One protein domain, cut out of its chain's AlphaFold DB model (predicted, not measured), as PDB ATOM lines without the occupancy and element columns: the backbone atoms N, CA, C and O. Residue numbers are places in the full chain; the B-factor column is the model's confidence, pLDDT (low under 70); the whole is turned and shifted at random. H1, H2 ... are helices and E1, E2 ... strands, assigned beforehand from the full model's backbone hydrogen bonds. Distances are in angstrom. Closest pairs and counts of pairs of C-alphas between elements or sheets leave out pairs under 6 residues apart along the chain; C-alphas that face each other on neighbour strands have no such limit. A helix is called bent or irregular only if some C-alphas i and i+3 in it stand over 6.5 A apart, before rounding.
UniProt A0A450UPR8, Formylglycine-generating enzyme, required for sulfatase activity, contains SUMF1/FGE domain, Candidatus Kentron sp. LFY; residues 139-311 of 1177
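This is residues 139 to 311 of the 1177 residues of the protein "Formylglycine-generating enzyme, required for sulfatase activity, contains SUMF1/FGE domain" of Candidatus Kentron sp. LFY (UniProt A0A450UPR8). A strongly twisted sheet of seven strands has H1 and H3 over one face; H4 and H5 lie beyond the other face without being on the sheet. A slender arm, the strand pair E1 and E2 with H2 at its far end, reaches away and makes much of the length. The printed part has 173 residues, with five named helices and nine named strands that follow along the chain as H1 E1 H2 E2 E3 H3 E4 E5 E6 E7 H4 E8 H5 E9; the class is mixed, helices and strands, with 110 residues in named elements. The mixed sheet runs E6 E5 E4 E3 E7 E8 E9. The whole is only just loose, close to compact, with a radius of gyration of the C-alphas of 18.9 A and spans of 63 by 38 by 32 A.

Find C-alpha 139 at (-30.454, 117.771, -4.859), where H1, residues 139 to 148, begins. Read on through E1, 150 to 158, 18.5 A, which bends by 86 degrees at residue 154, to H2, 160 to 168. E2, 178 to 184, 19.5 A, runs on into E3, 187 to 193, 19.7 A, at 55 degrees. H3, 196 to 215, 28.6 A, is irregular, with C-alphas 200 and 203 7.5 A apart. Then come E4, 221 to 226; E5, 234 to 237; E6, 241 to 244; E7, 252 to 257; H4, 267 to 282, 22.8 A; E8, 288 to 291; H5, 302 to 305; and E9, 307 to 310, ending at (-29.082, 118.687, 9.471).

Look first at E3: it is parallel to E7, with N 191 and O 255 at 2.8 A, and to E4, with N 190 and O 222 at 2.8 A. E7 and E8 are parallel, N 256 to O 288 2.8 A, as are E8 and E9, N 291 to O 309 2.8 A. E4 E5 E6 is a meander, each strand the antiparallel neighbour of the one before, in two hairpins: N 236 to O 223 is 2.7 A, N 243 to O 235 2.8 A. Strand-helix-strand units, two parallel neighbours with a helix between, are E3 H3 E4, E7 H4 E8 and E8 H5 E9, with right-handed crossovers. H1 and H3 on the same face make two layers with the sheet: H3 at a height of 8.1 A over E3 and E7, H1 at 9.9 A over E8. H4 and H5 touch, the closest C-alphas, of Gly 277 and Phe 305, 5.0 A apart. E1 and E2 are antiparallel, N 157 to O 179 2.8 A; H2 is near E2. Every O i to N i+4 pair is within hydrogen-bond range in H2 and H4, 4 of 6 in H1 and 11 of 16 in H3; H5 is too short for one.

The C-alphas farthest apart, of Leu 170 and Val 229, are 63.6 A apart. The printed part has no cut, and no link is long. Mean pLDDT of the printed part is 81.3; 30 residues are under 70, among them 151 to 158, 179 to 185 and 237 to 242.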
ATOM      1  N   SER A 139     -29.062 118.198  -4.679       78.50
ATOM      2  CA  SER A 139     -30.454 117.771  -4.859       78.50
ATOM      3  C   SER A 139     -31.174 117.499  -3.530       78.50
ATOM      4  O   SER A 139     -32.364 117.811  -3.412       78.50
ATOM      5  N   ALA A 140     -30.462 116.976  -2.527       80.50
ATOM      6  CA  ALA A 140     -30.994 116.714  -1.193       80.50
ATOM      7  C   ALA A 140     -31.125 118.001  -0.361       80.50
ATOM      8  O   ALA A 140     -32.133 118.189   0.323       80.50
ATOM      9  N   LEU A 141     -30.158 118.916  -0.453       82.69
ATOM     10  CA  LEU A 141     -30.139 120.165   0.322       82.69
ATOM     11  C   LEU A 141     -31.081 121.229  -0.244       82.69
ATOM     12  O   LEU A 141     -31.814 121.878   0.501       82.69
ATOM     13  N   HIS A 142     -31.119 121.374  -1.569       81.50
ATOM     14  CA  HIS A 142     -31.859 122.424  -2.263       81.50
ATOM     15  C   HIS A 142     -33.344 122.440  -1.895       81.50
ATOM     16  O   HIS A 142     -33.904 123.504  -1.650       81.50
ATOM     17  N   SER A 143     -33.996 121.275  -1.829       77.31
ATOM     18  CA  SER A 143     -35.426 121.204  -1.508       77.31
ATOM     19  C   SER A 143     -35.716 121.657  -0.075       77.31
ATOM     20  O   SER A 143     -36.701 122.357   0.155       77.31
ATOM     21  N   HIS A 144     -34.851 121.303   0.879       81.81
ATOM     22  CA  HIS A 144     -34.994 121.694   2.281       81.81
ATOM     23  C   HIS A 144     -34.685 123.179   2.480       81.81
ATOM     24  O   HIS A 144     -35.522 123.894   3.026       81.81
ATOM     25  N   LEU A 145     -33.563 123.664   1.939       83.62
ATOM     26  CA  LEU A 145     -33.178 125.077   1.991       83.62
ATOM     27  C   LEU A 145     -34.223 125.968   1.323       83.62
ATOM     28  O   LEU A 145     -34.662 126.954   1.908       83.62
ATOM     29  N   ARG A 146     -34.702 125.588   0.133       78.88
ATOM     30  CA  ARG A 146     -35.753 126.330  -0.572       78.88
ATOM     31  C   ARG A 146     -37.051 126.374   0.226       78.88
ATOM     32  O   ARG A 146     -37.721 127.396   0.202       78.88
ATOM     33  N   ASN A 147     -37.442 125.286   0.887       78.44
ATOM     34  CA  ASN A 147     -38.665 125.272   1.694       78.44
ATOM     35  C   ASN A 147     -38.514 126.103   2.974       78.44
ATOM     36  O   ASN A 147     -39.450 126.813   3.332       78.44
ATOM     37  N   ALA A 148     -37.352 126.034   3.623       82.19
ATOM     38  CA  ALA A 148     -37.057 126.746   4.862       82.19
ATOM     39  C   ALA A 148     -36.892 128.263   4.659       82.19
ATOM     40  O   ALA A 148     -37.349 129.045   5.486       82.19
ATOM     41  N   LEU A 149     -36.287 128.680   3.543       79.44
ATOM     42  CA  LEU A 149     -36.004 130.086   3.220       79.44
ATOM     43  C   LEU A 149     -37.067 130.736   2.310       79.44
ATOM     44  O   LEU A 149     -36.932 131.896   1.919       79.44
ATOM     45  N   ALA A 150     -38.122 130.009   1.926       71.88
ATOM     46  CA  ALA A 150     -39.144 130.536   1.025       71.88
ATOM     47  C   ALA A 150     -40.105 131.522   1.701       71.88
ATOM     48  O   ALA A 150     -40.696 131.238   2.741       71.88
ATOM     49  N   ILE A 151     -40.405 132.618   0.999       67.75
ATOM     50  CA  ILE A 151     -41.423 133.602   1.386       67.75
ATOM     51  C   ILE A 151     -42.703 133.394   0.559       67.75
ATOM     52  O   ILE A 151     -42.681 133.032  -0.625       67.75
ATOM     53  N   HIS A 152     -43.862 133.610   1.188       64.69
ATOM     54  CA  HIS A 152     -45.164 133.552   0.528       64.69
ATOM     55  C   HIS A 152     -45.382 134.764  -0.388       64.69
ATOM     56  O   HIS A 152     -45.561 135.884   0.081       64.69
ATOM     57  N   ARG A 153     -45.473 134.542  -1.705       54.59
ATOM     58  CA  ARG A 153     -45.882 135.584  -2.658       54.59
ATOM     59  C   ARG A 153     -47.402 135.532  -2.792       54.59
ATOM     60  O   ARG A 153     -47.943 134.530  -3.251       54.59
ATOM     61  N   GLY A 154     -48.101 136.591  -2.379       46.00
ATOM     62  CA  GLY A 154     -49.560 136.651  -2.157       46.00
ATOM     63  C   GLY A 154     -50.505 136.235  -3.303       46.00
ATOM     64  O   GLY A 154     -51.718 136.217  -3.102       46.00
ATOM     65  N   ARG A 155     -50.009 135.845  -4.486       52.69
ATOM     66  CA  ARG A 155     -50.831 135.271  -5.564       52.69
ATOM     67  C   ARG A 155     -50.979 133.754  -5.387       52.69
ATOM     68  O   ARG A 155     -50.004 133.004  -5.356       52.69
ATOM     69  N   ARG A 156     -52.228 133.296  -5.288       59.50
ATOM     70  CA  ARG A 156     -52.599 131.874  -5.294       59.50
ATOM     71  C   ARG A 156     -52.484 131.329  -6.723       59.50
ATOM     72  O   ARG A 156     -53.066 131.904  -7.634       59.50
ATOM     73  N   GLN A 157     -51.750 130.237  -6.920       63.12
ATOM     74  CA  GLN A 157     -51.683 129.505  -8.188       63.12
ATOM     75  C   GLN A 157     -52.608 128.290  -8.116       63.12
ATOM     76  O   GLN A 157     -52.770 127.697  -7.054       63.12
ATOM     77  N   LEU A 158     -53.244 127.916  -9.221       68.50
ATOM     78  CA  LEU A 158     -54.081 126.721  -9.268       68.50
ATOM     79  C   LEU A 158     -53.206 125.464  -9.098       68.50
ATOM     80  O   LEU A 158     -52.220 125.291  -9.812       68.50
ATOM     81  N   ASP A 159     -53.540 124.599  -8.141       76.81
ATOM     82  CA  ASP A 159     -52.857 123.326  -7.895       76.81
ATOM     83  C   ASP A 159     -53.313 122.300  -8.938       76.81
ATOM     84  O   ASP A 159     -54.256 121.535  -8.718       76.81
ATOM     85  N   ILE A 160     -52.673 122.336 -10.109       72.56
ATOM     86  CA  ILE A 160     -53.045 121.505 -11.261       72.56
ATOM     87  C   ILE A 160     -52.969 120.017 -10.912       72.56
ATOM     88  O   ILE A 160     -53.858 119.266 -11.296       72.56
ATOM     89  N   GLN A 161     -51.982 119.580 -10.126       71.00
ATOM     90  CA  GLN A 161     -51.859 118.170  -9.746       71.00
ATOM     91  C   GLN A 161     -53.031 117.719  -8.874       71.00
ATOM     92  O   GLN A 161     -53.646 116.687  -9.141       71.00
ATOM     93  N   ARG A 162     -53.401 118.510  -7.862       75.06
ATOM     94  CA  ARG A 162     -54.535 118.186  -6.987       75.06
ATOM     95  C   ARG A 162     -55.880 118.335  -7.700       75.06
ATOM     96  O   ARG A 162     -56.816 117.606  -7.381       75.06
ATOM     97  N   LEU A 163     -55.977 119.248  -8.666       76.94
ATOM     98  CA  LEU A 163     -57.130 119.399  -9.552       76.94
ATOM     99  C   LEU A 163     -57.302 118.168 -10.449       76.94
ATOM    100  O   LEU A 163     -58.366 117.557 -10.431       76.94
ATOM    101  N   VAL A 164     -56.245 117.756 -11.153       75.62
ATOM    102  CA  VAL A 164     -56.226 116.555 -12.003       75.62
ATOM    103  C   VAL A 164     -56.512 115.302 -11.175       75.62
ATOM    104  O   VAL A 164     -57.308 114.466 -11.594       75.62
ATOM    105  N   ALA A 165     -55.961 115.186  -9.963       74.25
ATOM    106  CA  ALA A 165     -56.244 114.072  -9.053       74.25
ATOM    107  C   ALA A 165     -57.714 114.021  -8.597       74.25
ATOM    108  O   ALA A 165     -58.269 112.939  -8.426       74.25
ATOM    109  N   LYS A 166     -58.369 115.172  -8.400       81.00
ATOM    110  CA  LYS A 166     -59.800 115.226  -8.058       81.00
ATOM    111  C   LYS A 166     -60.695 114.906  -9.255       81.00
ATOM    112  O   LYS A 166     -61.644 114.144  -9.097       81.00
ATOM    113  N   ILE A 167     -60.365 115.438 -10.436       78.00
ATOM    114  CA  ILE A 167     -61.095 115.182 -11.689       78.00
ATOM    115  C   ILE A 167     -60.990 113.705 -12.078       78.00
ATOM    116  O   ILE A 167     -62.006 113.067 -12.332       78.00
ATOM    117  N   SER A 168     -59.782 113.137 -12.048       69.38
ATOM    118  CA  SER A 168     -59.550 111.714 -12.351       69.38
ATOM    119  C   SER A 168     -60.251 110.763 -11.377       69.38
ATOM    120  O   SER A 168     -60.524 109.623 -11.735       69.38
ATOM    121  N   ARG A 169     -60.585 111.228 -10.167       83.81
ATOM    122  CA  ARG A 169     -61.347 110.474  -9.157       83.81
ATOM    123  C   ARG A 169     -62.840 110.821  -9.129       83.81
ATOM    124  O   ARG A 169     -63.515 110.435  -8.180       83.81
ATOM    125  N   LEU A 170     -63.343 111.569 -10.119       76.56
ATOM    126  CA  LEU A 170     -64.742 112.013 -10.224       76.56
ATOM    127  C   LEU A 170     -65.268 112.716  -8.957       76.56
ATOM    128  O   LEU A 170     -66.457 112.675  -8.647       76.56
ATOM    129  N   GLN A 171     -64.384 113.374  -8.201       77.69
ATOM    130  CA  GLN A 171     -64.778 114.085  -6.988       77.69
ATOM    131  C   GLN A 171     -65.359 115.470  -7.330       77.69
ATOM    132  O   GLN A 171     -64.753 116.197  -8.125       77.69
ATOM    133  N   PRO A 172     -66.470 115.901  -6.697       68.81
ATOM    134  CA  PRO A 172     -67.057 117.218  -6.937       68.81
ATOM    135  C   PRO A 172     -66.081 118.372  -6.649       68.81
ATOM    136  O   PRO A 172     -65.501 118.478  -5.562       68.81
ATOM    137  N   LEU A 173     -65.926 119.286  -7.611       65.81
ATOM    138  CA  LEU A 173     -65.096 120.491  -7.499       65.81
ATOM    139  C   LEU A 173     -65.903 121.669  -6.936       65.81
ATOM    140  O   LEU A 173     -66.193 122.633  -7.632       65.81
ATOM    141  N   GLY A 174     -66.240 121.616  -5.645       68.44
ATOM    142  CA  GLY A 174     -66.945 122.723  -4.976       68.44
ATOM    143  C   GLY A 174     -66.122 124.018  -4.856       68.44
ATOM    144  O   GLY A 174     -66.673 125.101  -4.686       68.44
ATOM    145  N   ARG A 175     -64.787 123.929  -4.945       69.44
ATOM    146  CA  ARG A 175     -63.871 125.077  -4.992       69.44
ATOM    147  C   ARG A 175     -62.571 124.663  -5.677       69.44
ATOM    148  O   ARG A 175     -62.078 123.557  -5.444       69.44
ATOM    149  N   LEU A 176     -62.002 125.552  -6.491       75.19
ATOM    150  CA  LEU A 176     -60.721 125.305  -7.154       75.19
ATOM    151  C   LEU A 176     -59.598 125.101  -6.111       75.19
ATOM    152  O   LEU A 176     -59.524 125.873  -5.148       75.19
ATOM    153  N   PRO A 177     -58.748 124.061  -6.239       74.94
ATOM    154  CA  PRO A 177     -57.647 123.825  -5.316       74.94
ATOM    155  C   PRO A 177     -56.528 124.818  -5.620       74.94
ATOM    156  O   PRO A 177     -55.903 124.779  -6.674       74.94
ATOM    157  N   TRP A 178     -56.288 125.733  -4.690       70.69
ATOM    158  CA  TRP A 178     -55.284 126.778  -4.828       70.69
ATOM    159  C   TRP A 178     -54.043 126.436  -4.001       70.69
ATOM    160  O   TRP A 178     -54.149 126.190  -2.799       70.69
ATOM    161  N   ARG A 179     -52.861 126.487  -4.616       66.88
ATOM    162  CA  ARG A 179     -51.557 126.435  -3.952       66.88
ATOM    163  C   ARG A 179     -51.035 127.856  -3.736       66.88
ATOM    164  O   ARG A 179     -51.110 128.710  -4.618       66.88
ATOM    165  N   ARG A 180     -50.503 128.140  -2.547       60.91
ATOM    166  CA  ARG A 180     -49.781 129.399  -2.292       60.91
ATOM    167  C   ARG A 180     -48.443 129.346  -3.031       60.91
ATOM    168  O   ARG A 180     -47.738 128.345  -2.909       60.91
ATOM    169  N   ARG A 181     -48.098 130.380  -3.804       59.75
ATOM    170  CA  ARG A 181     -46.816 130.428  -4.519       59.75
ATOM    171  C   ARG A 181     -45.704 130.772  -3.522       59.75
ATOM    172  O   ARG A 181     -45.758 131.812  -2.867       59.75
ATOM    173  N   THR A 182     -44.724 129.884  -3.388       59.97
ATOM    174  CA  THR A 182     -43.509 130.088  -2.590       59.97
ATOM    175  C   THR A 182     -42.322 130.330  -3.520       59.97
ATOM    176  O   THR A 182     -42.219 129.722  -4.588       59.97
ATOM    177  N   GLY A 183     -41.442 131.246  -3.140       64.50
ATOM    178  CA  GLY A 183     -40.199 131.541  -3.849       64.50
ATOM    179  C   GLY A 183     -39.169 132.101  -2.878       64.50
ATOM    180  O   GLY A 183     -39.515 132.386  -1.733       64.50
ATOM    181  N   TRP A 184     -37.928 132.258  -3.333       69.62
ATOM    182  CA  TRP A 184     -36.905 132.948  -2.553       69.62
ATOM    183  C   TRP A 184     -37.376 134.363  -2.182       69.62
ATOM    184  O   TRP A 184     -38.146 134.991  -2.935       69.62
ATOM    185  N   GLY A 185     -36.963 134.812  -0.996       64.38
ATOM    186  CA  GLY A 185     -37.176 136.179  -0.524       64.38
ATOM    187  C   GLY A 185     -36.463 137.218  -1.388       64.38
ATOM    188  O   GLY A 185     -35.940 136.899  -2.455       64.38
ATOM    189  N   ASN A 186     -36.456 138.470  -0.940       72.38
ATOM    190  CA  ASN A 186     -35.839 139.570  -1.695       72.38
ATOM    191  C   ASN A 186     -34.300 139.561  -1.619       72.38
ATOM    192  O   ASN A 186     -33.654 140.314  -2.334       72.38
ATOM    193  N   GLY A 187     -33.733 138.694  -0.780       82.19
ATOM    194  CA  GLY A 187     -32.305 138.447  -0.639       82.19
ATOM    195  C   GLY A 187     -32.026 137.477   0.512       82.19
ATOM    196  O   GLY A 187     -32.955 137.036   1.203       82.19
ATOM    197  N   LEU A 188     -30.761 137.127   0.703       87.56
ATOM    198  CA  LEU A 188     -30.288 136.190   1.714       87.56
ATOM    199  C   LEU A 188     -29.004 136.724   2.357       87.56
ATOM    200  O   LEU A 188     -28.060 137.073   1.657       87.56
ATOM    201  N   GLN A 189     -28.962 136.761   3.685       90.50
ATOM    202  CA  GLN A 189     -27.737 137.011   4.438       90.50
ATOM    203  C   GLN A 189     -27.159 135.662   4.885       90.50
ATOM    204  O   GLN A 189     -27.845 134.894   5.563       90.50
ATOM    205  N   VAL A 190     -25.937 135.341   4.466       92.62
ATOM    206  CA  VAL A 190     -25.242 134.087   4.781       92.62
ATOM    207  C   VAL A 190     -24.178 134.356   5.840       92.62
ATOM    208  O   VAL A 190     -23.249 135.119   5.594       92.62
ATOM    209  N   ILE A 191     -24.314 133.729   7.007       93.88
ATOM    210  CA  ILE A 191     -23.359 133.813   8.117       93.88
ATOM    211  C   ILE A 191     -22.552 132.517   8.177       93.88
ATOM    212  O   ILE A 191     -23.109 131.451   8.437       93.88
ATOM    213  N   ASP A 192     -21.254 132.619   7.928       94.94
ATOM    214  CA  ASP A 192     -20.303 131.511   7.887       94.94
ATOM    215  C   ASP A 192     -19.518 131.420   9.208       94.94
ATOM    216  O   ASP A 192     -18.844 132.373   9.605       94.94
ATOM    217  N   ASP A 193     -19.634 130.295   9.916       94.31
ATOM    218  CA  ASP A 193     -18.928 130.051  11.176       94.31
ATOM    219  C   ASP A 193     -17.544 129.439  10.918       94.31
ATOM    220  O   ASP A 193     -17.411 128.316  10.429       94.31
ATOM    221  N   ARG A 194     -16.509 130.205  11.259       92.19
ATOM    222  CA  ARG A 194     -15.082 129.899  11.112       92.19
ATOM    223  C   ARG A 194     -14.446 129.417  12.414       92.19
ATOM    224  O   ARG A 194     -13.233 129.524  12.581       92.19
ATOM    225  N   SER A 195     -15.244 128.900  13.348       89.50
ATOM    226  CA  SER A 195     -14.717 128.239  14.546       89.50
ATOM    227  C   SER A 195     -13.824 127.048  14.173       89.50
ATOM    228  O   SER A 195     -14.108 126.311  13.226       89.50
ATOM    229  N   ARG A 196     -12.740 126.826  14.924       86.25
ATOM    230  CA  ARG A 196     -11.663 125.882  14.579       86.25
ATOM    231  C   ARG A 196     -12.146 124.439  14.502       86.25
ATOM    232  O   ARG A 196     -11.618 123.648  13.726       86.25
ATOM    233  N   HIS A 197     -13.150 124.064  15.294       90.12
ATOM    234  CA  HIS A 197     -13.730 122.718  15.242       90.12
ATOM    235  C   HIS A 197     -14.578 122.456  13.992       90.12
ATOM    236  O   HIS A 197     -14.926 121.302  13.741       90.12
ATOM    237  N   LEU A 198     -14.901 123.492  13.210       92.88
ATOM    238  CA  LEU A 198     -15.658 123.393  11.959       92.88
ATOM    239  C   LEU A 198     -14.776 123.349  10.705       92.88
ATOM    240  O   LEU A 198     -15.310 123.207   9.606       92.88
ATOM    241  N   GLU A 199     -13.448 123.384  10.853       89.88
ATOM    242  CA  GLU A 199     -12.485 123.175   9.756       89.88
ATOM    243  C   GLU A 199     -12.847 121.982   8.841       89.88
ATOM    244  O   GLU A 199     -12.824 122.146   7.616       89.88
ATOM    245  N   PRO A 200     -13.316 120.821   9.364       92.00
ATOM    246  CA  PRO A 200     -13.783 119.703   8.537       92.00
ATOM    247  C   PRO A 200     -14.944 119.978   7.569       92.00
ATOM    248  O   PRO A 200     -15.267 119.098   6.767       92.00
ATOM    249  N   TYR A 201     -15.597 121.139   7.647       93.06
ATOM    250  CA  TYR A 201     -16.789 121.481   6.863       93.06
ATOM    251  C   TYR A 201     -16.639 122.765   6.041       93.06
ATOM    252  O   TYR A 201     -17.538 123.102   5.271       93.06
ATOM    253  N   LEU A 202     -15.510 123.479   6.131       89.38
ATOM    254  CA  LEU A 202     -15.339 124.746   5.405       89.38
ATOM    255  C   LEU A 202     -15.386 124.573   3.881       89.38
ATOM    256  O   LEU A 202     -15.835 125.468   3.165       89.38
ATOM    257  N   THR A 203     -14.986 123.402   3.373       87.06
ATOM    258  CA  THR A 203     -15.139 123.070   1.946       87.06
ATOM    259  C   THR A 203     -16.616 122.938   1.561       87.06
ATOM    260  O   THR A 203     -17.026 123.444   0.516       87.06
ATOM    261  N   ASP A 204     -17.440 122.328   2.421       89.62
ATOM    262  CA  ASP A 204     -18.890 122.249   2.227       89.62
ATOM    263  C   ASP A 204     -19.535 123.646   2.298       89.62
ATOM    264  O   ASP A 204     -20.393 123.972   1.475       89.62
ATOM    265  N   HIS A 205     -19.084 124.504   3.224       91.88
ATOM    266  CA  HIS A 205     -19.554 125.889   3.344       91.88
ATOM    267  C   HIS A 205     -19.249 126.697   2.076       91.88
ATOM    268  O   HIS A 205     -20.144 127.333   1.511       91.88
ATOM    269  N   ALA A 206     -18.011 126.614   1.579       87.50
ATOM    270  CA  ALA A 206     -17.588 127.270   0.343       87.50
ATOM    271  C   ALA A 206     -18.383 126.768  -0.872       87.50
ATOM    272  O   ALA A 206     -18.801 127.560  -1.719       87.50
ATOM    273  N   TRP A 207     -18.653 125.463  -0.943       87.44
ATOM    274  CA  TRP A 207     -19.456 124.870  -2.012       87.44
ATOM    275  C   TRP A 207     -20.928 125.315  -1.975       87.44
ATOM    276  O   TRP A 207     -21.495 125.658  -3.023       87.44
ATOM    277  N   VAL A 208     -21.547 125.365  -0.787       88.06
ATOM    278  CA  VAL A 208     -22.893 125.940  -0.611       88.06
ATOM    279  C   VAL A 208     -22.882 127.400  -1.042       88.06
ATOM    280  O   VAL A 208     -23.749 127.808  -1.815       88.06
ATOM    281  N   GLY A 209     -21.870 128.164  -0.632       85.44
ATOM    282  CA  GLY A 209     -21.743 129.568  -0.989       85.44
ATOM    283  C   GLY A 209     -21.609 129.821  -2.481       85.44
ATOM    284  O   GLY A 209     -22.417 130.556  -3.043       85.44
ATOM    285  N   GLY A 210     -20.695 129.128  -3.158       82.69
ATOM    286  CA  GLY A 210     -20.550 129.221  -4.613       82.69
ATOM    287  C   GLY A 210     -21.794 128.749  -5.378       82.69
ATOM    288  O   GLY A 210     -22.034 129.151  -6.517       82.69
ATOM    289  N   THR A 211     -22.629 127.899  -4.776       84.00
ATOM    290  CA  THR A 211     -23.919 127.514  -5.362       84.00
ATOM    291  C   THR A 211     -24.987 128.584  -5.145       84.00
ATOM    292  O   THR A 211     -25.732 128.884  -6.078       84.00
ATOM    293  N   LEU A 212     -25.037 129.212  -3.969       84.31
ATOM    294  CA  LEU A 212     -25.942 130.330  -3.689       84.31
ATOM    295  C   LEU A 212     -25.621 131.550  -4.558       84.31
ATOM    296  O   LEU A 212     -26.548 132.101  -5.147       84.31
ATOM    297  N   SER A 213     -24.344 131.895  -4.740       82.38
ATOM    298  CA  SER A 213     -23.903 132.982  -5.635       82.38
ATOM    299  C   SER A 213     -24.297 132.776  -7.098       82.38
ATOM    300  O   SER A 213     -24.394 133.731  -7.853       82.38
ATOM    301  N   ARG A 214     -24.566 131.534  -7.525       80.31
ATOM    302  CA  ARG A 214     -25.110 131.250  -8.866       80.31
ATOM    303  C   ARG A 214     -26.638 131.340  -8.934       80.31
ATOM    304  O   ARG A 214     -27.192 131.432 -10.025       80.31
ATOM    305  N   LEU A 215     -27.327 131.240  -7.796       74.19
ATOM    306  CA  LEU A 215     -28.792 131.225  -7.705       74.19
ATOM    307  C   LEU A 215     -29.395 132.596  -7.388       74.19
ATOM    308  O   LEU A 215     -30.554 132.839  -7.727       74.19
ATOM    309  N   PHE A 216     -28.630 133.464  -6.737       72.44
ATOM    310  CA  PHE A 216     -28.994 134.835  -6.413       72.44
ATOM    311  C   PHE A 216     -28.059 135.787  -7.154       72.44
ATOM    312  O   PHE A 216     -26.888 135.476  -7.333       72.44
ATOM    313  N   ALA A 217     -28.568 136.943  -7.576       64.12
ATOM    314  CA  ALA A 217     -27.701 138.020  -8.042       64.12
ATOM    315  C   ALA A 217     -26.863 138.566  -6.870       64.12
ATOM    316  O   ALA A 217     -27.331 138.528  -5.730       64.12
ATOM    317  N   ASP A 218     -25.673 139.104  -7.141       57.59
ATOM    318  CA  ASP A 218     -24.712 139.510  -6.101       57.59
ATOM    319  C   ASP A 218     -25.292 140.517  -5.092       57.59
ATOM    320  O   ASP A 218     -25.050 140.407  -3.896       57.59
ATOM    321  N   TYR A 219     -26.159 141.434  -5.535       56.88
ATOM    322  CA  TYR A 219     -26.835 142.413  -4.666       56.88
ATOM    323  C   TYR A 219     -27.905 141.805  -3.741       56.88
ATOM    324  O   TYR A 219     -28.399 142.468  -2.832       56.88
ATOM    325  N   ALA A 220     -28.310 140.560  -3.992       73.25
ATOM    326  CA  ALA A 220     -29.290 139.835  -3.195       73.25
ATOM    327  C   ALA A 220     -28.629 138.890  -2.175       73.25
ATOM    328  O   ALA A 220     -29.354 138.212  -1.443       73.25
ATOM    329  N   LEU A 221     -27.291 138.839  -2.111       84.81
ATOM    330  CA  LEU A 221     -26.525 138.067  -1.134       84.81
ATOM    331  C   LEU A 221     -25.651 138.978  -0.272       84.81
ATOM    332  O   LEU A 221     -24.761 139.657  -0.768       84.81
ATOM    333  N   GLU A 222     -25.858 138.930   1.039       88.62
ATOM    334  CA  GLU A 222     -24.943 139.533   2.009       88.62
ATOM    335  C   GLU A 222     -24.137 138.429   2.692       88.62
ATOM    336  O   GLU A 222     -24.706 137.457   3.185       88.62
ATOM    337  N   TRP A 223     -22.816 138.574   2.746       89.56
ATOM    338  CA  TRP A 223     -21.931 137.609   3.399       89.56
ATOM    339  C   TRP A 223     -21.535 138.101   4.780       89.56
ATOM    340  O   TRP A 223     -21.290 139.287   4.965       89.56
ATOM    341  N   GLY A 224     -21.427 137.204   5.748       88.94
ATOM    342  CA  GLY A 224     -20.870 137.496   7.057       88.94
ATOM    343  C   GLY A 224     -20.092 136.323   7.617       88.94
ATOM    344  O   GLY A 224     -20.307 135.184   7.213       88.94
ATOM    345  N   LEU A 225     -19.189 136.609   8.547       92.06
ATOM    346  CA  LEU A 225     -18.374 135.614   9.231       92.06
ATOM    347  C   LEU A 225     -18.468 135.779  10.743       92.06
ATOM    348  O   LEU A 225     -18.597 136.891  11.251       92.06
ATOM    349  N   ILE A 226     -18.387 134.670  11.462       89.62
ATOM    350  CA  ILE A 226     -18.233 134.628  12.916       89.62
ATOM    351  C   ILE A 226     -17.200 133.551  13.248       89.62
ATOM    352  O   ILE A 226     -17.124 132.554  12.547       89.62
ATOM    353  N   ASP A 227     -16.389 133.738  14.280       86.50
ATOM    354  CA  ASP A 227     -15.417 132.742  14.756       86.50
ATOM    355  C   ASP A 227     -15.521 132.603  16.278       86.50
ATOM    356  O   ASP A 227     -16.467 133.106  16.870       86.50
ATOM    357  N   GLU A 228     -14.590 131.933  16.953       78.62
ATOM    358  CA  GLU A 228     -14.613 131.730  18.413       78.62
ATOM    359  C   GLU A 228     -14.411 133.010  19.245       78.62
ATOM    360  O   GLU A 228     -14.777 133.030  20.420       78.62
ATOM    361  N   VAL A 229     -13.882 134.083  18.653       78.75
ATOM    362  CA  VAL A 229     -13.511 135.329  19.347       78.75
ATOM    363  C   VAL A 229     -14.587 136.405  19.189       78.75
ATOM    364  O   VAL A 229     -14.777 137.238  20.075       78.75
ATOM    365  N   LEU A 230     -15.321 136.386  18.078       78.81
ATOM    366  CA  LEU A 230     -16.357 137.370  17.784       78.81
ATOM    367  C   LEU A 230     -17.636 137.130  18.607       78.81
ATOM    368  O   LEU A 230     -18.174 136.025  18.643       78.81
ATOM    369  N   GLU A 231     -18.168 138.178  19.245       80.62
ATOM    370  CA  GLU A 231     -19.469 138.126  19.942       80.62
ATOM    371  C   GLU A 231     -20.662 138.212  18.972       80.62
ATOM    372  O   GLU A 231     -21.729 137.660  19.244       80.62
ATOM    373  N   GLU A 232     -20.481 138.882  17.830       83.81
ATOM    374  CA  GLU A 232     -21.460 139.013  16.748       83.81
ATOM    375  C   GLU A 232     -20.780 138.877  15.373       83.81
ATOM    376  O   GLU A 232     -19.581 139.144  15.269       83.81
ATOM    377  N   PRO A 233     -21.506 138.474  14.312       86.44
ATOM    378  CA  PRO A 233     -20.901 138.309  12.992       86.44
ATOM    379  C   PRO A 233     -20.384 139.625  12.394       86.44
ATOM    380  O   PRO A 233     -20.974 140.685  12.578       86.44
ATOM    381  N   LEU A 234     -19.330 139.567  11.590       87.94
ATOM    382  CA  LEU A 234     -18.896 140.686  10.757       87.94
ATOM    383  C   LEU A 234     -19.388 140.482   9.330       87.94
ATOM    384  O   LEU A 234     -19.157 139.426   8.749       87.94
ATOM    385  N   LEU A 235     -20.064 141.477   8.756       83.69
ATOM    386  CA  LEU A 235     -20.555 141.399   7.379       83.69
ATOM    387  C   LEU A 235     -19.477 141.859   6.398       83.69
ATOM    388  O   LEU A 235     -18.843 142.890   6.609       83.69
ATOM    389  N   ARG A 236     -19.304 141.118   5.310       78.19
ATOM    390  CA  ARG A 236     -18.452 141.448   4.168       78.19
ATOM    391  C   ARG A 236     -19.233 142.338   3.206       78.19
ATOM    392  O   ARG A 236     -20.312 141.968   2.744       78.19
ATOM    393  N   VAL A 237     -18.676 143.504   2.902       64.38
ATOM    394  CA  VAL A 237     -19.188 144.436   1.884       64.38
ATOM    395  C   VAL A 237     -18.232 144.477   0.681       64.38
ATOM    396  O   VAL A 237     -17.104 143.991   0.804       64.38
ATOM    397  N   PRO A 238     -18.648 145.024  -0.480       46.09
ATOM    398  CA  PRO A 238     -17.782 145.132  -1.654       46.09
ATOM    399  C   PRO A 238     -16.405 145.733  -1.323       46.09
ATOM    400  O   PRO A 238     -16.304 146.698  -0.562       46.09
ATOM    401  N   GLY A 239     -15.344 145.127  -1.867       42.69
ATOM    402  CA  GLY A 239     -13.952 145.464  -1.537       42.69
ATOM    403  C   GLY A 239     -13.400 144.771  -0.283       42.69
ATOM    404  O   GLY A 239     -12.466 145.286   0.322       42.69
ATOM    405  N   ASP A 240     -13.990 143.646   0.137       45.34
ATOM    406  CA  ASP A 240     -13.531 142.779   1.242       45.34
ATOM    407  C   ASP A 240     -13.422 143.435   2.621       45.34
ATOM    408  O   ASP A 240     -12.812 142.907   3.552       45.34
ATOM    409  N   ARG A 241     -14.107 144.564   2.803       56.62
ATOM    410  CA  ARG A 241     -14.201 145.228   4.102       56.62
ATOM    411  C   ARG A 241     -15.199 144.492   4.992       56.62
ATOM    412  O   ARG A 241     -16.304 144.159   4.567       56.62
ATOM    413  N   LEU A 242     -14.818 144.294   6.251       67.38
ATOM    414  CA  LEU A 242     -15.681 143.743   7.291       67.38
ATOM    415  C   LEU A 242     -16.313 144.880   8.100       67.38
ATOM    416  O   LEU A 242     -15.611 145.752   8.616       67.38
ATOM    417  N   ILE A 243     -17.637 144.875   8.218       77.06
ATOM    418  CA  ILE A 243     -18.404 145.828   9.026       77.06
ATOM    419  C   ILE A 243     -19.117 145.111  10.171       77.06
ATOM    420  O   ILE A 243     -19.343 143.902  10.123       77.06
ATOM    421  N   ARG A 244     -19.504 145.865  11.206       82.19
ATOM    422  CA  ARG A 244     -20.313 145.322  12.305       82.19
ATOM    423  C   ARG A 244     -21.632 144.755  11.795       82.19
ATOM    424  O   ARG A 244     -22.211 145.284  10.842       82.19
ATOM    425  N   TYR A 245     -22.111 143.715  12.475       82.50
ATOM    426  CA  TYR A 245     -23.380 143.079  12.161       82.50
ATOM    427  C   TYR A 245     -24.520 144.098  12.084       82.50
ATOM    428  O   TYR A 245     -24.736 144.881  13.013       82.50
ATOM    429  N   ARG A 246     -25.309 144.023  11.011       83.81
ATOM    430  CA  ARG A 246     -26.603 144.704  10.914       83.81
ATOM    431  C   ARG A 246     -27.698 143.679  10.599       83.81
ATOM    432  O   ARG A 246     -27.450 142.783   9.789       83.81
ATOM    433  N   PRO A 247     -28.891 143.787  11.219       71.81
ATOM    434  CA  PRO A 247     -30.013 142.911  10.901       71.81
ATOM    435  C   PRO A 247     -30.382 142.978   9.410       71.81
ATOM    436  O   PRO A 247     -30.237 144.044   8.804       71.81
ATOM    437  N   PRO A 248     -30.884 141.880   8.825       78.56
ATOM    438  CA  PRO A 248     -31.288 141.856   7.424       78.56
ATOM    439  C   PRO A 248     -32.455 142.817   7.153       78.56
ATOM    440  O   PRO A 248     -33.329 143.029   7.998       78.56
ATOM    441  N   SER A 249     -32.501 143.359   5.934       73.62
ATOM    442  CA  SER A 249     -33.624 144.182   5.468       73.62
ATOM    443  C   SER A 249     -34.936 143.386   5.435       73.62
ATOM    444  O   SER A 249     -34.945 142.167   5.243       73.62
ATOM    445  N   ALA A 250     -36.077 144.071   5.578       67.62
ATOM    446  CA  ALA A 250     -37.391 143.428   5.608       67.62
ATOM    447  C   ALA A 250     -37.633 142.541   4.366       67.62
ATOM    448  O   ALA A 250     -37.654 143.016   3.230       67.62
ATOM    449  N   GLY A 251     -37.846 141.238   4.586       70.38
ATOM    450  CA  GLY A 251     -38.059 140.253   3.517       70.38
ATOM    451  C   GLY A 251     -36.795 139.544   3.006       70.38
ATOM    452  O   GLY A 251     -36.903 138.764   2.055       70.38
ATOM    453  N   MET A 252     -35.628 139.775   3.618       80.75
ATOM    454  CA  MET A 252     -34.447 138.918   3.468       80.75
ATOM    455  C   MET A 252     -34.453 137.778   4.498       80.75
ATOM    456  O   MET A 252     -34.924 137.943   5.622       80.75
ATOM    457  N   GLY A 253     -33.948 136.608   4.101       84.75
ATOM    458  CA  GLY A 253     -33.712 135.482   5.014       84.75
ATOM    459  C   GLY A 253     -32.298 135.502   5.599       84.75
ATOM    460  O   GLY A 253     -31.417 136.154   5.043       84.75
ATOM    461  N   ILE A 254     -32.068 134.742   6.672       89.75
ATOM    462  CA  ILE A 254     -30.727 134.477   7.216       89.75
ATOM    463  C   ILE A 254     -30.448 132.977   7.089       89.75
ATOM    464  O   ILE A 254     -31.248 132.166   7.566       89.75
ATOM    465  N   LEU A 255     -29.325 132.623   6.465       93.06
ATOM    466  CA  LEU A 255     -28.762 131.274   6.459       93.06
ATOM    467  C   LEU A 255     -27.476 131.270   7.284       93.06
ATOM    468  O   LEU A 255     -26.565 132.037   7.001       93.06
ATOM    469  N   VAL A 256     -27.387 130.389   8.269       95.56
ATOM    470  CA  VAL A 256     -26.188 130.196   9.086       95.56
ATOM    471  C   VAL A 256     -25.561 128.849   8.735       95.56
ATOM    472  O   VAL A 256     -26.243 127.823   8.756       95.56
ATOM    473  N   LEU A 257     -24.270 128.848   8.423       96.25
ATOM    474  CA  LEU A 257     -23.463 127.648   8.209       96.25
ATOM    475  C   LEU A 257     -22.656 127.406   9.491       96.25
ATOM    476  O   LEU A 257     -21.612 128.017   9.687       96.25
ATOM    477  N   SER A 258     -23.210 126.623  10.421       95.56
ATOM    478  CA  SER A 258     -22.660 126.440  11.775       95.56
ATOM    479  C   SER A 258     -23.271 125.219  12.463       95.56
ATOM    480  O   SER A 258     -24.397 124.822  12.160       95.56
ATOM    481  N   ASP A 259     -22.567 124.673  13.456       94.81
ATOM    482  CA  ASP A 259     -23.106 123.714  14.425       94.81
ATOM    483  C   ASP A 259     -23.803 124.380  15.627       94.81
ATOM    484  O   ASP A 259     -24.239 123.681  16.540       94.81
ATOM    485  N   LEU A 260     -23.880 125.714  15.664       95.06
ATOM    486  CA  LEU A 260     -24.358 126.522  16.795       95.06
ATOM    487  C   LEU A 260     -23.602 126.256  18.107       95.06
ATOM    488  O   LEU A 260     -24.123 126.493  19.202       95.06
ATOM    489  N   GLY A 261     -22.366 125.760  18.013       92.69
ATOM    490  CA  GLY A 261     -21.576 125.329  19.159       92.69
ATOM    491  C   GLY A 261     -22.056 124.025  19.805       92.69
ATOM    492  O   GLY A 261     -21.599 123.716  20.904       92.69
ATOM    493  N   CYS A 262     -22.954 123.256  19.177       93.62
ATOM    494  CA  CYS A 262     -23.390 121.954  19.695       93.62
ATOM    495  C   CYS A 262     -22.246 120.930  19.762       93.62
ATOM    496  O   CYS A 262     -22.232 120.096  20.665       93.62
ATOM    497  N   LEU A 263     -21.282 120.999  18.840       94.00
ATOM    498  CA  LEU A 263     -20.113 120.118  18.764       94.00
ATOM    499  C   LEU A 263     -18.874 120.724  19.442       94.00
ATOM    500  O   LEU A 263     -17.832 120.074  19.502       94.00
ATOM    501  N   SER A 264     -18.970 121.943  19.982       91.19
ATOM    502  CA  SER A 264     -17.911 122.542  20.799       91.19
ATOM    503  C   SER A 264     -17.781 121.811  22.136       91.19
ATOM    504  O   SER A 264     -18.769 121.497  22.808       91.19
ATOM    505  N   ARG A 265     -16.539 121.597  22.584       84.44
ATOM    506  CA  ARG A 265     -16.257 121.071  23.931       84.44
ATOM    507  C   ARG A 265     -16.564 122.062  25.053       84.44
ATOM    508  O   ARG A 265     -16.705 121.652  26.203       84.44
ATOM    509  N   THR A 266     -16.661 123.355  24.740       83.69
ATOM    510  CA  THR A 266     -16.960 124.409  25.717       83.69
ATOM    511  C   THR A 266     -18.375 124.963  25.525       83.69
ATOM    512  O   THR A 266     -18.843 125.080  24.387       83.69
ATOM    513  N   PRO A 267     -19.062 125.380  26.606       83.94
ATOM    514  CA  PRO A 267     -20.393 125.974  26.500       83.94
ATOM    515  C   PRO A 267     -20.371 127.406  25.942       83.94
ATOM    516  O   PRO A 267     -21.433 127.960  25.671       83.94
ATOM    517  N   ILE A 268     -19.192 128.021  25.773       86.88
ATOM    518  CA  ILE A 268     -19.035 129.430  25.378       86.88
ATOM    519  C   ILE A 268     -19.659 129.676  24.001       86.88
ATOM    520  O   ILE A 268     -20.516 130.551  23.868       86.88
ATOM    521  N   ALA A 269     -19.302 128.857  23.007       88.19
ATOM    522  CA  ALA A 269     -19.827 128.974  21.647       88.19
ATOM    523  C   ALA A 269     -21.359 128.849  21.616       88.19
ATOM    524  O   ALA A 269     -22.050 129.688  21.038       88.19
ATOM    525  N   ARG A 270     -21.906 127.851  22.318       91.19
ATOM    526  CA  ARG A 270     -23.354 127.631  22.410       91.19
ATOM    527  C   ARG A 270     -24.079 128.781  23.112       91.19
ATOM    528  O   ARG A 270     -25.126 129.225  22.648       91.19
ATOM    529  N   ASN A 271     -23.524 129.296  24.209       90.50
ATOM    530  CA  ASN A 271     -24.103 130.427  24.938       90.50
ATOM    531  C   ASN A 271     -24.146 131.696  24.080       90.50
ATOM    532  O   ASN A 271     -25.139 132.424  24.107       90.50
ATOM    533  N   ARG A 272     -23.109 131.931  23.269       91.56
ATOM    534  CA  ARG A 272     -23.093 133.017  22.287       91.56
ATOM    535  C   ARG A 272     -24.200 132.854  21.246       91.56
ATOM    536  O   ARG A 272     -24.940 133.802  20.992       91.56
ATOM    537  N   TRP A 273     -24.364 131.656  20.684       93.94
ATOM    538  CA  TRP A 273     -25.428 131.388  19.713       93.94
ATOM    539  C   TRP A 273     -26.834 131.542  20.310       93.94
ATOM    540  O   TRP A 273     -27.712 132.098  19.653       93.94
ATOM    541  N   LEU A 274     -27.047 131.158  21.573       91.88
ATOM    542  CA  LEU A 274     -28.300 131.421  22.296       91.88
ATOM    543  C   LEU A 274     -28.572 132.927  22.468       91.88
ATOM    544  O   LEU A 274     -29.713 133.369  22.312       91.88
ATOM    545  N   ALA A 275     -27.541 133.725  22.768       89.94
ATOM    546  CA  ALA A 275     -27.669 135.178  22.885       89.94
ATOM    547  C   ALA A 275     -28.015 135.834  21.535       89.94
ATOM    548  O   ALA A 275     -28.937 136.651  21.464       89.94
ATOM    549  N   LEU A 276     -27.339 135.431  20.454       90.44
ATOM    550  CA  LEU A 276     -27.617 135.914  19.096       90.44
ATOM    551  C   LEU A 276     -29.005 135.492  18.605       90.44
ATOM    552  O   LEU A 276     -29.747 136.322  18.081       90.44
ATOM    553  N   GLY A 277     -29.392 134.234  18.829       89.81
ATOM    554  CA  GLY A 277     -30.712 133.719  18.465       89.81
ATOM    555  C   GLY A 277     -31.847 134.505  19.122       89.81
ATOM    556  O   GLY A 277     -32.814 134.868  18.454       89.81
ATOM    557  N   ARG A 278     -31.695 134.855  20.407       89.31
ATOM    558  CA  ARG A 278     -32.647 135.716  21.123       89.31
ATOM    559  C   ARG A 278     -32.743 137.107  20.489       89.31
ATOM    560  O   ARG A 278     -33.849 137.552  20.188       89.31
ATOM    561  N   LYS A 279     -31.598 137.745  20.218       86.94
ATOM    562  CA  LYS A 279     -31.517 139.073  19.578       86.94
ATOM    563  C   LYS A 279     -32.191 139.081  18.200       86.94
ATOM    564  O   LYS A 279     -32.902 140.022  17.873       86.94
ATOM    565  N   TRP A 280     -32.006 138.035  17.396       87.25
ATOM    566  CA  TRP A 280     -32.624 137.936  16.067       87.25
ATOM    567  C   TRP A 280     -34.124 137.640  16.111       87.25
ATOM    568  O   TRP A 280     -34.884 138.183  15.302       87.25
ATOM    569  N   LEU A 281     -34.579 136.851  17.086       83.75
ATOM    570  CA  LEU A 281     -36.004 136.593  17.264       83.75
ATOM    571  C   LEU A 281     -36.759 137.856  17.711       83.75
ATOM    572  O   LEU A 281     -37.863 138.102  17.224       83.75
ATOM    573  N   GLU A 282     -36.156 138.691  18.565       81.31
ATOM    574  CA  GLU A 282     -36.699 140.004  18.958       81.31
ATOM    575  C   GLU A 282     -36.893 140.942  17.756       81.31
ATOM    576  O   GLU A 282     -37.839 141.728  17.729       81.31
ATOM    577  N   THR A 283     -36.066 140.811  16.711       75.38
ATOM    578  CA  THR A 283     -36.224 141.546  15.443       75.38
ATOM    579  C   THR A 283     -37.178 140.862  14.453       75.38
ATOM    580  O   THR A 283     -37.242 141.248  13.287       75.38
ATOM    581  N   GLY A 284     -37.909 139.825  14.877       77.38
ATOM    582  CA  GLY A 284     -38.858 139.079  14.045       77.38
ATOM    583  C   GLY A 284     -38.214 138.146  13.015       77.38
ATOM    584  O   GLY A 284     -38.902 137.671  12.110       77.38
ATOM    585  N   CYS A 285     -36.911 137.873  13.133       78.06
ATOM    586  CA  CYS A 285     -36.160 137.025  12.212       78.06
ATOM    587  C   CYS A 285     -35.861 135.670  12.861       78.06
ATOM    588  O   CYS A 285     -35.272 135.606  13.935       78.06
ATOM    589  N   ARG A 286     -36.222 134.573  12.188       87.31
ATOM    590  CA  ARG A 286     -35.846 133.216  12.606       87.31
ATOM    591  C   ARG A 286     -34.853 132.632  11.592       87.31
ATOM    592  O   ARG A 286     -35.292 132.255  10.504       87.31
ATOM    593  N   PRO A 287     -33.545 132.581  11.896       91.56
ATOM    594  CA  PRO A 287     -32.543 132.089  10.955       91.56
ATOM    595  C   PRO A 287     -32.695 130.598  10.660       91.56
ATOM    596  O   PRO A 287     -33.069 129.810  11.537       91.56
ATOM    597  N   VAL A 288     -32.353 130.213   9.434       93.44
ATOM    598  CA  VAL A 288     -32.197 128.813   9.029       93.44
ATOM    599  C   VAL A 288     -30.739 128.428   9.213       93.44
ATOM    600  O   VAL A 288     -29.855 129.174   8.809       93.44
ATOM    601  N   VAL A 289     -30.482 127.271   9.810       95.56
ATOM    602  CA  VAL A 289     -29.125 126.798  10.097       95.56
ATOM    603  C   VAL A 289     -28.889 125.502   9.353       95.56
ATOM    604  O   VAL A 289     -29.751 124.630   9.381       95.56
ATOM    605  N   LEU A 290     -27.738 125.367   8.701       95.12
ATOM    606  CA  LEU A 290     -27.296 124.114   8.106       95.12
ATOM    607  C   LEU A 290     -26.178 123.518   8.977       95.12
ATOM    608  O   LEU A 290     -25.040 123.977   8.926       95.12
ATOM    609  N   SER A 291     -26.534 122.535   9.811       94.69
ATOM    610  CA  SER A 291     -25.715 122.051  10.928       94.69
ATOM    611  C   SER A 291     -25.163 120.637  10.711       94.69
ATOM    612  O   SER A 291     -25.935 119.736  10.355       94.69
ATOM    613  N   PRO A 292     -23.847 120.407  10.932       94.38
ATOM    614  CA  PRO A 292     -23.227 119.074  10.896       94.38
ATOM    615  C   PRO A 292     -23.523 118.232  12.142       94.38
ATOM    616  O   PRO A 292     -23.200 117.045  12.157       94.38
ATOM    617  N   ALA A 293     -24.147 118.808  13.174       93.50
ATOM    618  CA  ALA A 293     -24.595 118.050  14.334       93.50
ATOM    619  C   ALA A 293     -25.725 117.078  13.962       93.50
ATOM    620  O   ALA A 293     -26.514 117.336  13.047       93.50
ATOM    621  N   ILE A 294     -25.823 115.968  14.694       92.75
ATOM    622  CA  ILE A 294     -26.947 115.036  14.562       92.75
ATOM    623  C   ILE A 294     -28.213 115.624  15.212       92.75
ATOM    624  O   ILE A 294     -28.088 116.354  16.200       92.75
ATOM    625  N   PRO A 295     -29.418 115.295  14.713       93.19
ATOM    626  CA  PRO A 295     -30.666 115.823  15.256       93.19
ATOM    627  C   PRO A 295     -30.819 115.622  16.769       93.19
ATOM    628  O   PRO A 295     -30.757 114.499  17.271       93.19
ATOM    629  N   GLY A 296     -31.080 116.714  17.488       85.62
ATOM    630  CA  GLY A 296     -31.330 116.727  18.930       85.62
ATOM    631  C   GLY A 296     -30.070 116.741  19.802       85.62
ATOM    632  O   GLY A 296     -30.183 116.786  21.027       85.62
ATOM    633  N   TYR A 297     -28.873 116.742  19.216       90.44
ATOM    634  CA  TYR A 297     -27.626 116.713  19.975       90.44
ATOM    635  C   TYR A 297     -27.286 118.087  20.560       90.44
ATOM    636  O   TYR A 297     -26.843 118.992  19.856       90.44
ATOM    637  N   ARG A 298     -27.497 118.238  21.876       88.31
ATOM    638  CA  ARG A 298     -27.224 119.468  22.652       88.31
ATOM    639  C   ARG A 298     -27.945 120.724  22.123       88.31
ATOM    640  O   ARG A 298     -27.551 121.857  22.406       88.31
ATOM    641  N   GLU A 299     -29.063 120.523  21.429       88.94
ATOM    642  CA  GLU A 299     -29.890 121.570  20.803       88.94
ATOM    643  C   GLU A 299     -30.911 122.229  21.742       88.94
ATOM    644  O   GLU A 299     -31.699 123.078  21.315       88.94
ATOM    645  N   GLU A 300     -30.928 121.847  23.020       88.06
ATOM    646  CA  GLU A 300     -31.860 122.377  24.018       88.06
ATOM    647  C   GLU A 300     -31.859 123.916  23.994       88.06
ATOM    648  O   GLU A 300     -30.803 124.547  24.043       88.06
ATOM    649  N   GLY A 301     -33.031 124.538  23.850       86.06
ATOM    650  CA  GLY A 301     -33.182 125.994  23.746       86.06
ATOM    651  C   GLY A 301     -32.746 126.630  22.413       86.06
ATOM    652  O   GLY A 301     -33.247 127.695  22.078       86.06
ATOM    653  N   LEU A 302     -31.882 126.007  21.602       91.56
ATOM    654  CA  LEU A 302     -31.487 126.549  20.288       91.56
ATOM    655  C   LEU A 302     -32.616 126.424  19.260       91.56
ATOM    656  O   LEU A 302     -32.864 127.348  18.485       91.56
ATOM    657  N   SER A 303     -33.351 125.311  19.285       88.25
ATOM    658  CA  SER A 303     -34.483 125.067  18.380       88.25
ATOM    659  C   SER A 303     -35.650 126.048  18.570       88.25
ATOM    660  O   SER A 303     -36.482 126.188  17.672       88.25
ATOM    661  N   GLU A 304     -35.695 126.783  19.686       89.44
ATOM    662  CA  GLU A 304     -36.651 127.874  19.915       89.44
ATOM    663  C   GLU A 304     -36.345 129.096  19.031       89.44
ATOM    664  O   GLU A 304     -37.266 129.735  18.519       89.44
ATOM    665  N   PHE A 305     -35.061 129.383  18.791       91.81
ATOM    666  CA  PHE A 305     -34.596 130.570  18.060       91.81
ATOM    667  C   PHE A 305     -34.210 130.283  16.607       91.81
ATOM    668  O   PHE A 305     -34.319 131.157  15.750       91.81
ATOM    669  N   PHE A 306     -33.791 129.055  16.307       93.69
ATOM    670  CA  PHE A 306     -33.270 128.659  15.001       93.69
ATOM    671  C   PHE A 306     -34.168 127.618  14.328       93.69
ATOM    672  O   PHE A 306     -34.860 126.841  14.989       93.69
ATOM    673  N   HIS A 307     -34.185 127.606  12.995       93.12
ATOM    674  CA  HIS A 307     -34.712 126.490  12.213       93.12
ATOM    675  C   HIS A 307     -33.542 125.641  11.712       93.12
ATOM    676  O   HIS A 307     -32.895 125.988  10.725       93.12
ATOM    677  N   ILE A 308     -33.245 124.559  12.429       93.88
ATOM    678  CA  ILE A 308     -32.051 123.742  12.203       93.88
ATOM    679  C   ILE A 308     -32.351 122.669  11.152       93.88
ATOM    680  O   ILE A 308     -33.293 121.886  11.282       93.88
ATOM    681  N   LEU A 309     -31.551 122.661  10.090       93.19
ATOM    682  CA  LEU A 309     -31.488 121.626   9.069       93.19
ATOM    683  C   LEU A 309     -30.176 120.867   9.247       93.19
ATOM    684  O   LEU A 309     -29.107 121.471   9.304       93.19
ATOM    685  N   HIS A 310     -30.252 119.544   9.300       92.19
ATOM    686  CA  HIS A 310     -29.082 118.687   9.471       92.19
ATOM    687  C   HIS A 310     -28.578 118.200   8.117       92.19
ATOM    688  O   HIS A 310     -29.390 117.817   7.269       92.19
ATOM    689  N   TRP A 311     -27.255 118.158   7.930       89.12
ATOM    690  CA  TRP A 311     -26.663 117.529   6.739       89.12
ATOM    691  C   TRP A 311     -27.035 116.042   6.652       89.12
ATOM    692  O   TRP A 311     -27.367 115.547   5.575       89.12
TER     693      TRP A 311